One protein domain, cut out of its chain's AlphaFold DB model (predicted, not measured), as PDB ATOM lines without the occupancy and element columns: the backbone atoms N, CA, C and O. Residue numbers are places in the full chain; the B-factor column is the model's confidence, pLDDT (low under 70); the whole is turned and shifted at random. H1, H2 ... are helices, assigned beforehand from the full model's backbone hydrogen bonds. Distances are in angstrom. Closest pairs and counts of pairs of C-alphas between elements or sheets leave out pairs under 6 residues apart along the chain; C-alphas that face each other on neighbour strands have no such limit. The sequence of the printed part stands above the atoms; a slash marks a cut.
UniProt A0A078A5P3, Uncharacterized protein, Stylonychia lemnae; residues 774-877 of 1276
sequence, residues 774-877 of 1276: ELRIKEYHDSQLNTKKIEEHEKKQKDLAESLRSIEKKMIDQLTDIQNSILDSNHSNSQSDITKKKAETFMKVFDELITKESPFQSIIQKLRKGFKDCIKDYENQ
ATOM      1  N   GLU A 774      13.123  97.031  85.365       73.31
ATOM      2  CA  GLU A 774      12.682  96.699  86.724       73.31
ATOM      3  C   GLU A 774      11.419  95.817  86.729       73.31
ATOM      4  O   GLU A 774      11.342  94.830  87.467       73.31
ATOM      5  N   LEU A 775      10.455  96.102  85.843       75.44
ATOM      6  CA  LEU A 775       9.262  95.270  85.658       75.44
ATOM      7  C   LEU A 775       9.602  93.838  85.211       75.44
ATOM      8  O   LEU A 775       9.028  92.887  85.744       75.44
ATOM      9  N   ARG A 776      10.564  93.670  84.291       71.31
ATOM     10  CA  ARG A 776      11.042  92.346  83.852       71.31
ATOM     11  C   ARG A 776      11.765  91.595  84.966       71.31
ATOM     12  O   ARG A 776      11.509  90.408  85.161       71.31
ATOM     13  N   ILE A 777      12.630  92.278  85.717       84.19
ATOM     14  CA  ILE A 777      13.346  91.701  86.866       84.19
ATOM     15  C   ILE A 777      12.346  91.201  87.920       84.19
ATOM     16  O   ILE A 777      12.502  90.099  88.450       84.19
ATOM     17  N   LYS A 778      11.278  91.965  88.175       86.19
ATOM     18  CA  LYS A 778      10.219  91.591  89.117       86.19
ATOM     19  C   LYS A 778       9.387  90.395  88.645       86.19
ATOM     20  O   LYS A 778       9.188  89.463  89.418       86.19
ATOM     21  N   GLU A 779       8.950  90.379  87.386       82.06
ATOM     22  CA  GLU A 779       8.189  89.254  86.818       82.06
ATOM     23  C   GLU A 779       9.025  87.957  86.788       82.06
ATOM     24  O   GLU A 779       8.529  86.879  87.130       82.06
ATOM     25  N   TYR A 780      10.325  88.064  86.494       88.44
ATOM     26  CA  TYR A 780      11.273  86.953  86.608       88.44
ATOM     27  C   TYR A 780      11.421  86.453  88.057       88.44
ATOM     28  O   TYR A 780      11.392  85.244  88.300       88.44
ATOM     29  N   HIS A 781      11.525  87.362  89.032       89.75
ATOM     30  CA  HIS A 781      11.618  87.007  90.450       89.75
ATOM     31  C   HIS A 781      10.347  86.312  90.968       89.75
ATOM     32  O   HIS A 781      10.438  85.281  91.636       89.75
ATOM     33  N   ASP A 782       9.158  86.813  90.624       82.88
ATOM     34  CA  ASP A 782       7.884  86.202  91.025       82.88
ATOM     35  C   ASP A 782       7.661  84.831  90.355       82.88
ATOM     36  O   ASP A 782       7.105  83.917  90.974       82.88
ATOM     37  N   SER A 783       8.161  84.634  89.130       83.56
ATOM     38  CA  SER A 783       8.220  83.317  88.481       83.56
ATOM     39  C   SER A 783       9.118  82.342  89.262       83.56
ATOM     40  O   SER A 783       8.666  81.264  89.663       83.56
ATOM     41  N   GLN A 784      10.346  82.761  89.595       88.75
ATOM     42  CA  GLN A 784      11.311  81.986  90.392       88.75
ATOM     43  C   GLN A 784      10.850  81.708  91.838       88.75
ATOM     44  O   GLN A 784      11.291  80.744  92.468       88.75
ATOM     45  N   LEU A 785       9.955  82.530  92.392       89.81
ATOM     46  CA  LEU A 785       9.339  82.282  93.697       89.81
ATOM     47  C   LEU A 785       8.244  81.202  93.624       89.81
ATOM     48  O   LEU A 785       7.997  80.501  94.607       89.81
ATOM     49  N   ASN A 786       7.571  81.065  92.479       81.94
ATOM     50  CA  ASN A 786       6.512  80.078  92.281       81.94
ATOM     51  C   ASN A 786       7.057  78.695  91.901       81.94
ATOM     52  O   ASN A 786       6.536  77.704  92.412       81.94
ATOM     53  N   THR A 787       8.130  78.605  91.106       83.75
ATOM     54  CA  THR A 787       8.823  77.327  90.837       83.75
ATOM     55  C   THR A 787       9.306  76.677  92.134       83.75
ATOM     56  O   THR A 787       8.926  75.544  92.424       83.75
ATOM     57  N   LYS A 788      10.007  77.427  92.994       92.19
ATOM     58  CA  LYS A 788      10.482  76.944  94.305       92.19
ATOM     59  C   LYS A 788       9.364  76.414  95.212       92.19
ATOM     60  O   LYS A 788       9.558  75.417  95.900       92.19
ATOM     61  N   LYS A 789       8.176  77.035  95.202       88.81
ATOM     62  CA  LYS A 789       7.007  76.552  95.970       88.81
ATOM     63  C   LYS A 789       6.444  75.237  95.424       88.81
ATOM     64  O   LYS A 789       5.934  74.431  96.202       88.81
ATOM     65  N   ILE A 790       6.522  75.021  94.111       83.94
ATOM     66  CA  ILE A 790       6.125  73.758  93.474       83.94
ATOM     67  C   ILE A 790       7.139  72.667  93.835       83.94
ATOM     68  O   ILE A 790       6.733  71.624  94.342       83.94
ATOM     69  N   GLU A 791       8.440  72.938  93.694       88.88
ATOM     70  CA  GLU A 791       9.529  72.024  94.076       88.88
ATOM     71  C   GLU A 791       9.458  71.615  95.558       88.88
ATOM     72  O   GLU A 791       9.572  70.434  95.890       88.88
ATOM     73  N   GLU A 792       9.212  72.564  96.468       91.25
ATOM     74  CA  GLU A 792       9.063  72.287  97.902       91.25
ATOM     75  C   GLU A 792       7.843  71.392  98.196       91.25
ATOM     76  O   GLU A 792       7.893  70.517  99.066       91.25
ATOM     77  N   HIS A 793       6.745  71.578  97.462       80.56
ATOM     78  CA  HIS A 793       5.536  70.766  97.596       80.56
ATOM     79  C   HIS A 793       5.711  69.357  97.003       80.56
ATOM     80  O   HIS A 793       5.317  68.382  97.642       80.56
ATOM     81  N   GLU A 794       6.348  69.219  95.835       79.56
ATOM     82  CA  GLU A 794       6.689  67.914  95.253       79.56
ATOM     83  C   GLU A 794       7.664  67.139  96.145       79.56
ATOM     84  O   GLU A 794       7.445  65.952  96.403       79.56
ATOM     85  N   LYS A 795       8.670  67.814  96.718       90.88
ATOM     86  CA  LYS A 795       9.562  67.216  97.716       90.88
ATOM     87  C   LYS A 795       8.779  66.691  98.922       90.88
ATOM     88  O   LYS A 795       8.914  65.520  99.260       90.88
ATOM     89  N   LYS A 796       7.890  67.497  99.518       83.81
ATOM     90  CA  LYS A 796       7.044  67.060 100.648       83.81
ATOM     91  C   LYS A 796       6.149  65.863 100.301       83.81
ATOM     92  O   LYS A 796       5.921  65.017 101.163       83.81
ATOM     93  N   GLN A 797       5.662  65.751  99.062       75.38
ATOM     94  CA  GLN A 797       4.922  64.561  98.619       75.38
ATOM     95  C   GLN A 797       5.823  63.329  98.463       75.38
ATOM     96  O   GLN A 797       5.415  62.233  98.850       75.38
ATOM     97  N   LYS A 798       7.046  63.497  97.945       83.75
ATOM     98  CA  LYS A 798       8.033  62.418  97.825       83.75
ATOM     99  C   LYS A 798       8.461  61.893  99.199       83.75
ATOM    100  O   LYS A 798       8.360  60.692  99.437       83.75
ATOM    101  N   ASP A 799       8.835  62.791 100.110       83.31
ATOM    102  CA  ASP A 799       9.250  62.469 101.479       83.31
ATOM    103  C   ASP A 799       8.122  61.723 102.237       83.31
ATOM    104  O   ASP A 799       8.365  60.734 102.935       83.31
ATOM    105  N   LEU A 800       6.855  62.124 102.036       79.88
ATOM    106  CA  LEU A 800       5.680  61.437 102.590       79.88
ATOM    107  C   LEU A 800       5.470  60.034 101.991       79.88
ATOM    108  O   LEU A 800       5.168  59.090 102.723       79.88
ATOM    109  N   ALA A 801       5.628  59.874 100.674       76.81
ATOM    110  CA  ALA A 801       5.490  58.579 100.005       76.81
ATOM    111  C   ALA A 801       6.595  57.589 100.418       76.81
ATOM    112  O   ALA A 801       6.337  56.397 100.584       76.81
ATOM    113  N   GLU A 802       7.816  58.080 100.630       83.62
ATOM    114  CA  GLU A 802       8.954  57.292 101.110       83.62
ATOM    115  C   GLU A 802       8.784  56.887 102.587       83.62
ATOM    116  O   GLU A 802       9.015  55.728 102.943       83.62
ATOM    117  N   SER A 803       8.241  57.780 103.423       81.19
ATOM    118  CA  SER A 803       7.827  57.465 104.798       81.19
ATOM    119  C   SER A 803       6.769  56.350 104.856       81.19
ATOM    120  O   SER A 803       6.915  55.392 105.620       81.19
ATOM    121  N   LEU A 804       5.745  56.407 103.992       77.44
ATOM    122  CA  LEU A 804       4.714  55.365 103.895       77.44
ATOM    123  C   LEU A 804       5.284  54.008 103.447       77.44
ATOM    124  O   LEU A 804       4.926  52.987 104.030       77.44
ATOM    125  N   ARG A 805       6.217  53.982 102.484       80.00
ATOM    126  CA  ARG A 805       6.917  52.745 102.076       80.00
ATOM    127  C   ARG A 805       7.787  52.164 103.194       80.00
ATOM    128  O   ARG A 805       7.846  50.950 103.353       80.00
ATOM    129  N   SER A 806       8.438  53.014 103.989       83.88
ATOM    130  CA  SER A 806       9.222  52.589 105.160       83.88
ATOM    131  C   SER A 806       8.338  51.938 106.235       83.88
ATOM    132  O   SER A 806       8.706  50.918 106.817       83.88
ATOM    133  N   ILE A 807       7.133  52.479 106.445       78.00
ATOM    134  CA  ILE A 807       6.093  51.891 107.304       78.00
ATOM    135  C   ILE A 807       5.613  50.539 106.759       78.00
ATOM    136  O   ILE A 807       5.605  49.554 107.496       78.00
ATOM    137  N   GLU A 808       5.249  50.476 105.476       79.12
ATOM    138  CA  GLU A 808       4.770  49.254 104.819       79.12
ATOM    139  C   GLU A 808       5.815  48.131 104.885       79.12
ATOM    140  O   GLU A 808       5.487  47.008 105.273       79.12
ATOM    141  N   LYS A 809       7.092  48.445 104.620       84.62
ATOM    142  CA  LYS A 809       8.183  47.473 104.754       84.62
ATOM    143  C   LYS A 809       8.294  46.946 106.186       84.62
ATOM    144  O   LYS A 809       8.312  45.737 106.370       84.62
ATOM    145  N   LYS A 810       8.287  47.820 107.201       81.31
ATOM    146  CA  LYS A 810       8.357  47.399 108.614       81.31
ATOM    147  C   LYS A 810       7.201  46.486 109.026       81.31
ATOM    148  O   LYS A 810       7.420  45.570 109.811       81.31
ATOM    149  N   MET A 811       5.997  46.696 108.487       77.94
ATOM    150  CA  MET A 811       4.876  45.771 108.698       77.94
ATOM    151  C   MET A 811       5.136  44.398 108.073       77.94
ATOM    152  O   MET A 811       4.866  43.382 108.707       77.94
ATOM    153  N   ILE A 812       5.643  44.360 106.838       81.12
ATOM    154  CA  ILE A 812       5.946  43.112 106.124       81.12
ATOM    155  C   ILE A 812       7.079  42.353 106.825       81.12
ATOM    156  O   ILE A 812       6.938  41.152 107.053       81.12
ATOM    157  N   ASP A 813       8.146  43.051 107.219       84.12
ATOM    158  CA  ASP A 813       9.275  42.503 107.976       84.12
ATOM    159  C   ASP A 813       8.759  41.852 109.287       84.12
ATOM    160  O   ASP A 813       8.885  40.643 109.462       84.12
ATOM    161  N   GLN A 814       8.026  42.591 110.138       81.25
ATOM    162  CA  GLN A 814       7.469  42.070 111.405       81.25
ATOM    163  C   GLN A 814       6.491  40.891 111.229       81.25
ATOM    164  O   GLN A 814       6.471  39.966 112.044       81.25
ATOM    165  N   LEU A 815       5.652  40.906 110.187       78.06
ATOM    166  CA  LEU A 815       4.748  39.790 109.882       78.06
ATOM    167  C   LEU A 815       5.511  38.546 109.400       78.06
ATOM    168  O   LEU A 815       5.067  37.427 109.663       78.06
ATOM    169  N   THR A 816       6.649  38.744 108.732       84.69
ATOM    170  CA  THR A 816       7.549  37.674 108.284       84.69
ATOM    171  C   THR A 816       8.301  37.076 109.470       84.69
ATOM    172  O   THR A 816       8.268  35.860 109.636       84.69
ATOM    173  N   ASP A 817       8.856  37.901 110.363       84.19
ATOM    174  CA  ASP A 817       9.524  37.453 111.596       84.19
ATOM    175  C   ASP A 817       8.598  36.592 112.469       84.19
ATOM    176  O   ASP A 817       8.995  35.543 112.973       84.19
ATOM    177  N   ILE A 818       7.325  36.984 112.599       78.38
ATOM    178  CA  ILE A 818       6.315  36.197 113.322       78.38
ATOM    179  C   ILE A 818       5.998  34.891 112.598       78.38
ATOM    180  O   ILE A 818       5.812  33.866 113.250       78.38
ATOM    181  N   GLN A 819       5.912  34.902 111.268       79.31
ATOM    182  CA  GLN A 819       5.647  33.684 110.506       79.31
ATOM    183  C   GLN A 819       6.816  32.693 110.593       79.31
ATOM    184  O   GLN A 819       6.567  31.500 110.751       79.31
ATOM    185  N   ASN A 820       8.055  33.183 110.582       85.06
ATOM    186  CA  ASN A 820       9.256  32.380 110.790       85.06
ATOM    187  C   ASN A 820       9.304  31.841 112.227       85.06
ATOM    188  O   ASN A 820       9.350  30.633 112.414       85.06
ATOM    189  N   SER A 821       9.100  32.693 113.239       82.00
ATOM    190  CA  SER A 821       9.022  32.276 114.648       82.00
ATOM    191  C   SER A 821       7.938  31.219 114.920       82.00
ATOM    192  O   SER A 821       8.094  30.418 115.840       82.00
ATOM    193  N   ILE A 822       6.851  31.196 114.138       75.25
ATOM    194  CA  ILE A 822       5.833  30.136 114.191       75.25
ATOM    195  C   ILE A 822       6.354  28.830 113.569       75.25
ATOM    196  O   ILE A 822       6.143  27.774 114.161       75.25
ATOM    197  N   LEU A 823       7.032  28.895 112.417       80.12
ATOM    198  CA  LEU A 823       7.630  27.733 111.739       80.12
ATOM    199  C   LEU A 823       8.762  27.096 112.561       80.12
ATOM    200  O   LEU A 823       8.835  25.874 112.652       80.12
ATOM    201  N   ASP A 824       9.594  27.913 113.207       80.88
ATOM    202  CA  ASP A 824      10.666  27.452 114.094       80.88
ATOM    203  C   ASP A 824      10.096  26.783 115.359       80.88
ATOM    204  O   ASP A 824      10.659  25.816 115.883       80.88
ATOM    205  N   SER A 825       8.928  27.245 115.830       78.94
ATOM    206  CA  SER A 825       8.197  26.638 116.947       78.94
ATOM    207  C   SER A 825       7.486  25.337 116.539       78.94
ATOM    208  O   SER A 825       6.263  25.281 116.443       78.94
ATOM    209  N   ASN A 826       8.263  24.262 116.360       60.31
ATOM    210  CA  ASN A 826       7.824  22.889 116.039       60.31
ATOM    211  C   ASN A 826       7.024  22.187 117.168       60.31
ATOM    212  O   ASN A 826       7.189  20.997 117.439       60.31
ATOM    213  N   HIS A 827       6.155  22.918 117.862       56.16
ATOM    214  CA  HIS A 827       5.236  22.420 118.882       56.16
ATOM    215  C   HIS A 827       3.809  22.873 118.575       56.16
ATOM    216  O   HIS A 827       3.580  23.883 117.912       56.16
ATOM    217  N   SER A 828       2.844  22.093 119.064       64.25
ATOM    218  CA  SER A 828       1.423  22.127 118.708       64.25
ATOM    219  C   SER A 828       0.657  23.338 119.266       64.25
ATOM    220  O   SER A 828      -0.349  23.185 119.960       64.25
ATOM    221  N   ASN A 829       1.124  24.548 118.961       61.44
ATOM    222  CA  ASN A 829       0.341  25.770 119.098       61.44
ATOM    223  C   ASN A 829      -0.927  25.634 118.243       61.44
ATOM    224  O   ASN A 829      -0.854  25.226 117.082       61.44
ATOM    225  N   SER A 830      -2.095  25.973 118.789       78.19
ATOM    226  CA  SER A 830      -3.332  25.872 118.018       78.19
ATOM    227  C   SER A 830      -3.381  26.949 116.927       78.19
ATOM    228  O   SER A 830      -2.805  28.034 117.056       78.19
ATOM    229  N   GLN A 831      -4.141  26.699 115.857       74.56
ATOM    230  CA  GLN A 831      -4.351  27.702 114.806       74.56
ATOM    231  C   GLN A 831      -4.998  28.994 115.359       74.56
ATOM    232  O   GLN A 831      -4.783  30.077 114.807       74.56
ATOM    233  N   SER A 832      -5.742  28.915 116.470       76.44
ATOM    234  CA  SER A 832      -6.246  30.081 117.209       76.44
ATOM    235  C   SER A 832      -5.131  30.902 117.861       76.44
ATOM    236  O   SER A 832      -5.176  32.125 117.750       76.44
ATOM    237  N   ASP A 833      -4.105  30.283 118.450       79.38
ATOM    238  CA  ASP A 833      -2.972  30.998 119.067       79.38
ATOM    239  C   ASP A 833      -2.153  31.757 118.017       79.38
ATOM    240  O   ASP A 833      -1.784  32.917 118.208       79.38
ATOM    241  N   ILE A 834      -1.936  31.123 116.859       79.25
ATOM    242  CA  ILE A 834      -1.311  31.738 115.678       79.25
ATOM    243  C   ILE A 834      -2.133  32.939 115.192       79.25
ATOM    244  O   ILE A 834      -1.586  34.016 114.935       79.25
ATOM    245  N   THR A 835      -3.453  32.776 115.087       79.12
ATOM    246  CA  THR A 835      -4.365  33.836 114.630       79.12
ATOM    247  C   THR A 835      -4.408  35.000 115.627       79.12
ATOM    248  O   THR A 835      -4.344  36.159 115.217       79.12
ATOM    249  N   LYS A 836      -4.420  34.703 116.933       83.69
ATOM    250  CA  LYS A 836      -4.394  35.689 118.019       83.69
ATOM    251  C   LYS A 836      -3.084  36.477 118.050       83.69
ATOM    252  O   LYS A 836      -3.134  37.702 118.007       83.69
ATOM    253  N   LYS A 837      -1.919  35.815 117.990       83.19
ATOM    254  CA  LYS A 837      -0.608  36.492 117.890       83.19
ATOM    255  C   LYS A 837      -0.522  37.416 116.669       83.19
ATOM    256  O   LYS A 837      -0.047  38.543 116.788       83.19
ATOM    257  N   LYS A 838      -1.028  36.985 115.502       82.06
ATOM    258  CA  LYS A 838      -1.097  37.843 114.303       82.06
ATOM    259  C   LYS A 838      -1.998  39.067 114.534       82.06
ATOM    260  O   LYS A 838      -1.591  40.184 114.218       82.06
ATOM    261  N   ALA A 839      -3.180  38.886 115.128       84.56
ATOM    262  CA  ALA A 839      -4.104  39.978 115.441       84.56
ATOM    263  C   ALA A 839      -3.534  40.984 116.464       84.56
ATOM    264  O   ALA A 839      -3.652  42.195 116.271       84.56
ATOM    265  N   GLU A 840      -2.859  40.504 117.512       85.12
ATOM    266  CA  GLU A 840      -2.171  41.340 118.503       85.12
ATOM    267  C   GLU A 840      -1.056  42.186 117.873       85.12
ATOM    268  O   GLU A 840      -0.927  43.368 118.199       85.12
ATOM    269  N   THR A 841      -0.286  41.636 116.928       83.00
ATOM    270  CA  THR A 841       0.735  42.415 116.212       83.00
ATOM    271  C   THR A 841       0.126  43.462 115.288       83.00
ATOM    272  O   THR A 841       0.578  44.604 115.318       83.00
ATOM    273  N   PHE A 842      -0.930  43.146 114.531       83.25
ATOM    274  CA  PHE A 842      -1.637  44.168 113.746       83.25
ATOM    275  C   PHE A 842      -2.134  45.322 114.634       83.25
ATOM    276  O   PHE A 842      -2.022  46.484 114.248       83.25
ATOM    277  N   MET A 843      -2.607  45.031 115.850       89.94
ATOM    278  CA  MET A 843      -2.988  46.064 116.821       89.94
ATOM    279  C   MET A 843      -1.792  46.887 117.331       89.94
ATOM    280  O   MET A 843      -1.898  48.111 117.375       89.94
ATOM    281  N   LYS A 844      -0.645  46.261 117.643       86.69
ATOM    282  CA  LYS A 844       0.600  46.971 118.019       86.69
ATOM    283  C   LYS A 844       1.105  47.887 116.899       86.69
ATOM    284  O   LYS A 844       1.473  49.027 117.165       86.69
ATOM    285  N   VAL A 845       1.054  47.420 115.652       82.44
ATOM    286  CA  VAL A 845       1.368  48.216 114.455       82.44
ATOM    287  C   VAL A 845       0.428  49.415 114.337       82.44
ATOM    288  O   VAL A 845       0.892  50.539 114.160       82.44
ATOM    289  N   PHE A 846      -0.888  49.217 114.475       86.25
ATOM    290  CA  PHE A 846      -1.834  50.336 114.461       86.25
ATOM    291  C   PHE A 846      -1.562  51.348 115.584       86.25
ATOM    292  O   PHE A 846      -1.754  52.540 115.365       86.25
ATOM    293  N   ASP A 847      -1.075  50.907 116.746       87.50
ATOM    294  CA  ASP A 847      -0.695  51.794 117.851       87.50
ATOM    295  C   ASP A 847       0.584  52.592 117.547       87.50
ATOM    296  O   ASP A 847       0.576  53.816 117.687       87.50
ATOM    297  N   GLU A 848       1.635  51.961 117.009       85.56
ATOM    298  CA  GLU A 848       2.867  52.643 116.563       85.56
ATOM    299  C   GLU A 848       2.633  53.627 115.393       85.56
ATOM    300  O   GLU A 848       3.436  54.534 115.147       85.56
ATOM    301  N   LEU A 849       1.531  53.455 114.655       80.44
ATOM    302  CA  LEU A 849       1.091  54.335 113.567       80.44
ATOM    303  C   LEU A 849       0.105  55.430 114.004       80.44
ATOM    304  O   LEU A 849      -0.177  56.335 113.219       80.44
ATOM    305  N   ILE A 850      -0.404  55.372 115.238       88.56
ATOM    306  CA  ILE A 850      -1.236  56.426 115.841       88.56
ATOM    307  C   ILE A 850      -0.404  57.347 116.740       88.56
ATOM    308  O   ILE A 850      -0.732  58.528 116.839       88.56
ATOM    309  N   THR A 851       0.662  56.844 117.372       84.75
ATOM    310  CA  THR A 851       1.559  57.652 118.224       84.75
ATOM    311  C   THR A 851       2.477  58.585 117.437       84.75
ATOM    312  O   THR A 851       2.879  59.620 117.958       84.75
ATOM    313  N   LYS A 852       2.789  58.262 116.179       80.62
ATOM    314  CA  LYS A 852       3.456  59.186 115.251       80.62
ATOM    315  C   LYS A 852       2.422  60.151 114.678       80.62
ATOM    316  O   LYS A 852       1.353  59.712 114.252       80.62
ATOM    317  N   GLU A 853       2.752  61.442 114.621       71.12
ATOM    318  CA  GLU A 853       1.872  62.520 114.140       71.12
ATOM    319  C   GLU A 853       1.641  62.459 112.618       71.12
ATOM    320  O   GLU A 853       2.121  63.266 111.827       71.12
ATOM    321  N   SER A 854       0.903  61.439 112.192       76.75
ATOM    322  CA  SER A 854       0.553  61.192 110.800       76.75
ATOM    323  C   SER A 854      -0.694  61.993 110.406       76.75
ATOM    324  O   SER A 854      -1.708  61.906 111.105       76.75
ATOM    325  N   PRO A 855      -0.730  62.663 109.236       78.50
ATOM    326  CA  PRO A 855      -1.963  63.274 108.724       78.50
ATOM    327  C   PRO A 855      -3.082  62.240 108.478       78.50
ATOM    328  O   PRO A 855      -4.248  62.601 108.315       78.50
ATOM    329  N   PHE A 856      -2.752  60.943 108.489       78.19
ATOM    330  CA  PHE A 856      -3.696  59.836 108.357       78.19
ATOM    331  C   PHE A 856      -4.215  59.289 109.700       78.19
ATOM    332  O   PHE A 856      -5.001  58.341 109.682       78.19
ATOM    333  N   GLN A 857      -3.843  59.865 110.854       84.50
ATOM    334  CA  GLN A 857      -4.164  59.332 112.192       84.50
ATOM    335  C   GLN A 857      -5.660  58.991 112.367       84.50
ATOM    336  O   GLN A 857      -5.987  57.920 112.871       84.50
ATOM    337  N   SER A 858      -6.584  59.822 111.865       79.69
ATOM    338  CA  SER A 858      -8.036  59.556 111.947       79.69
ATOM    339  C   SER A 858      -8.534  58.405 111.055       79.69
ATOM    340  O   SER A 858      -9.580  57.815 111.332       79.69
ATOM    341  N   ILE A 859      -7.805  58.058 109.988       79.06
ATOM    342  CA  ILE A 859      -8.069  56.879 109.147       79.06
ATOM    343  C   ILE A 859      -7.505  55.636 109.838       79.06
ATOM    344  O   ILE A 859      -8.199  54.627 109.945       79.06
ATOM    345  N   ILE A 860      -6.288  55.734 110.374       82.50
ATOM    346  CA  ILE A 860      -5.604  54.650 111.092       82.50
ATOM    347  C   ILE A 860      -6.393  54.274 112.361       82.50
ATOM    348  O   ILE A 860      -6.650  53.097 112.592       82.50
ATOM    349  N   GLN A 861      -6.915  55.252 113.112       86.94
ATOM    350  CA  GLN A 861      -7.838  55.031 114.235       86.94
ATOM    351  C   GLN A 861      -9.140  54.320 113.821       86.94
ATOM    352  O   GLN A 861      -9.628  53.462 114.559       86.94
ATOM    353  N   LYS A 862      -9.709  54.635 112.646       85.12
ATOM    354  CA  LYS A 862     -10.914  53.957 112.127       85.12
ATOM    355  C   LYS A 862     -10.629  52.514 111.714       85.12
ATOM    356  O   LYS A 862     -11.422  51.636 112.046       85.12
ATOM    357  N   LEU A 863      -9.498  52.266 111.048       82.94
ATOM    358  CA  LEU A 863      -9.040  50.918 110.695       82.94
ATOM    359  C   LEU A 863      -8.771  50.085 111.952       82.94
ATOM    360  O   LEU A 863      -9.322  48.996 112.079       82.94
ATOM    361  N   ARG A 864      -8.037  50.637 112.927       90.25
ATOM    362  CA  ARG A 864      -7.808  50.029 114.244       90.25
ATOM    363  C   ARG A 864      -9.112  49.677 114.951       90.25
ATOM    364  O   ARG A 864      -9.222  48.583 115.495       90.25
ATOM    365  N   LYS A 865     -10.098  50.585 114.961       90.25
ATOM    366  CA  LYS A 865     -11.403  50.304 115.573       90.25
ATOM    367  C   LYS A 865     -12.093  49.135 114.865       90.25
ATOM    368  O   LYS A 865     -12.433  48.170 115.534       90.25
ATOM    369  N   GLY A 866     -12.239  49.194 113.539       85.50
ATOM    370  CA  GLY A 866     -12.875  48.118 112.773       85.50
ATOM    371  C   GLY A 866     -12.178  46.766 112.959       85.50
ATOM    372  O   GLY A 866     -12.844  45.761 113.160       85.50
ATOM    373  N   PHE A 867     -10.843  46.747 112.983       86.12
ATOM    374  CA  PHE A 867     -10.067  45.534 113.235       86.12
ATOM    375  C   PHE A 867     -10.264  45.004 114.666       86.12
ATOM    376  O   PHE A 867     -10.474  43.810 114.852       86.12
ATOM    377  N   LYS A 868     -10.280  45.885 115.679       89.69
ATOM    378  CA  LYS A 868     -10.558  45.519 117.076       89.69
ATOM    379  C   LYS A 868     -11.980  44.990 117.284       89.69
ATOM    380  O   LYS A 868     -12.168  44.081 118.088       89.69
ATOM    381  N   ASP A 869     -12.958  45.547 116.578       85.62
ATOM    382  CA  ASP A 869     -14.340  45.074 116.624       85.62
ATOM    383  C   ASP A 869     -14.443  43.683 115.945       85.62
ATOM    384  O   ASP A 869     -14.961  42.755 116.561       85.62
ATOM    385  N   CYS A 870     -13.789  43.461 114.792       81.25
ATOM    386  CA  CYS A 870     -13.679  42.127 114.169       81.25
ATOM    387  C   CYS A 870     -12.990  41.066 115.055       81.25
ATOM    388  O   CYS A 870     -13.368  39.897 114.999       81.25
ATOM    389  N   ILE A 871     -11.983  41.435 115.863       84.62
ATOM    390  CA  ILE A 871     -11.340  40.499 116.810       84.62
ATOM    391  C   ILE A 871     -12.354  40.018 117.855       84.62
ATOM    392  O   ILE A 871     -12.434  38.820 118.112       84.62
ATOM    393  N   LYS A 872     -13.164  40.926 118.416       84.81
ATOM    394  CA  LYS A 872     -14.211  40.563 119.383       84.81
ATOM    395  C   LYS A 872     -15.259  39.642 118.769       84.81
ATOM    396  O   LYS A 872     -15.656  38.669 119.400       84.81
ATOM    397  N   ASP A 873     -15.699  39.937 117.549       80.44
ATOM    398  CA  ASP A 873     -16.689  39.108 116.853       80.44
ATOM    399  C   ASP A 873     -16.153  37.691 116.583       80.44
ATOM    400  O   ASP A 873     -16.913  36.726 116.649       80.44
ATOM    401  N   TYR A 874     -14.839  37.547 116.365       77.00
ATOM    402  CA  TYR A 874     -14.170  36.248 116.269       77.00
ATOM    403  C   TYR A 874     -14.067  35.525 117.624       77.00
ATOM    404  O   TYR A 874     -14.424  34.351 117.707       77.00
ATOM    405  N   GLU A 875     -13.652  36.215 118.697       80.62
ATOM    406  CA  GLU A 875     -13.589  35.648 120.060       80.62
ATOM    407  C   GLU A 875     -14.977  35.204 120.584       80.62
ATOM    408  O   GLU A 875     -15.060  34.299 121.410       80.62
ATOM    409  N   ASN A 876     -16.071  35.772 120.062       81.50
ATOM    410  CA  ASN A 876     -17.450  35.424 120.431       81.50
ATOM    411  C   ASN A 876     -18.069  34.240 119.644       81.50
ATOM    412  O   ASN A 876     -19.174  33.816 119.985       81.50
ATOM    413  N   GLN A 877     -17.429  33.704 118.591       70.38
ATOM    414  CA  GLN A 877     -18.039  32.705 117.685       70.38
ATOM    415  C   GLN A 877     -17.241  31.391 117.562       70.38
ATOM    416  O   GLN A 877     -16.805  31.022 116.468       70.38
TER     417      GLN A 877
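AT A GLANCE: This is residues 774 to 877 of the 1276 residues of an uncharacterized protein of Stylonychia lemnae (UniProt A0A078A5P3). One very long straight helix, H1, has its first half, residues 774 to 799, sticking out as a bare arm; after H1 a short link turns back into H2, which runs alongside the later part of H1, and a second turn leads into H3, which packs on H2 away from H1. The later part of H1, H2 and H3 thus make a zigzag of three helices in a row, with H2 in the middle, while residues 774 to 799 of H1 make up much of the length. The printed part has 104 residues with three named helices in the order H1, H2, H3 and no named strand; the class is all helix. The whole is extended, with a radius of gyration of the C-alphas of 22.7 A, and spans 82 by 30 by 17 A.

IN THESE COORDINATES: H1, the longest helix, has residues 774 to 824 and measures 74.5 A from first to last C-alpha. It begins with C-alpha 774 at (12.682, 96.699, 86.724) and ends with C-alpha 824 at (10.666, 27.452, 114.094). H2 has residues 831 to 848 and is 26.0 A long. H3 has residues 857 to 875, is 26.7 A long, and ends with C-alpha 875 at (-13.589, 35.648, 120.060).

HOW THE PARTS SIT: H1 touches H2 with residues 811 to 822 alone, and the closest C-alphas are those of Met 811 and Val 845, 7.2 A apart. The two run opposite ways at a shallow tilt of 24 degrees and form a helical hairpin. H2 touches H3 with residues 839 to 846 alone, and the closest C-alphas are those of Phe 846 and Arg 864, 6.0 A apart. H2 and H3 also form a helical hairpin, running opposite ways at a shallow tilt of 19 degrees, with their centres 11.7 A apart. H1 and H3 are apart. In H2 and H3 every O i to N i+4 pair is within hydrogen-bond range; in H1 45 of 47 are.

THE WHOLE: The two C-alphas farthest apart are those of Glu 774 and Ser 828, at 81.9 A. Residues 774 to 799, which belong to H1, stand free, and so do residues 823 to 831; without these stretches the body has 69 residues and spans 39 by 28 by 15 A. The link from H1 to H2, of 6 residues, and the link from H2 to H3, of 8 residues, are short. The printed part has no cut. The mean pLDDT of the printed part is 81.5, and residues 826 to 829, in the link from H1 to H2, are under 70.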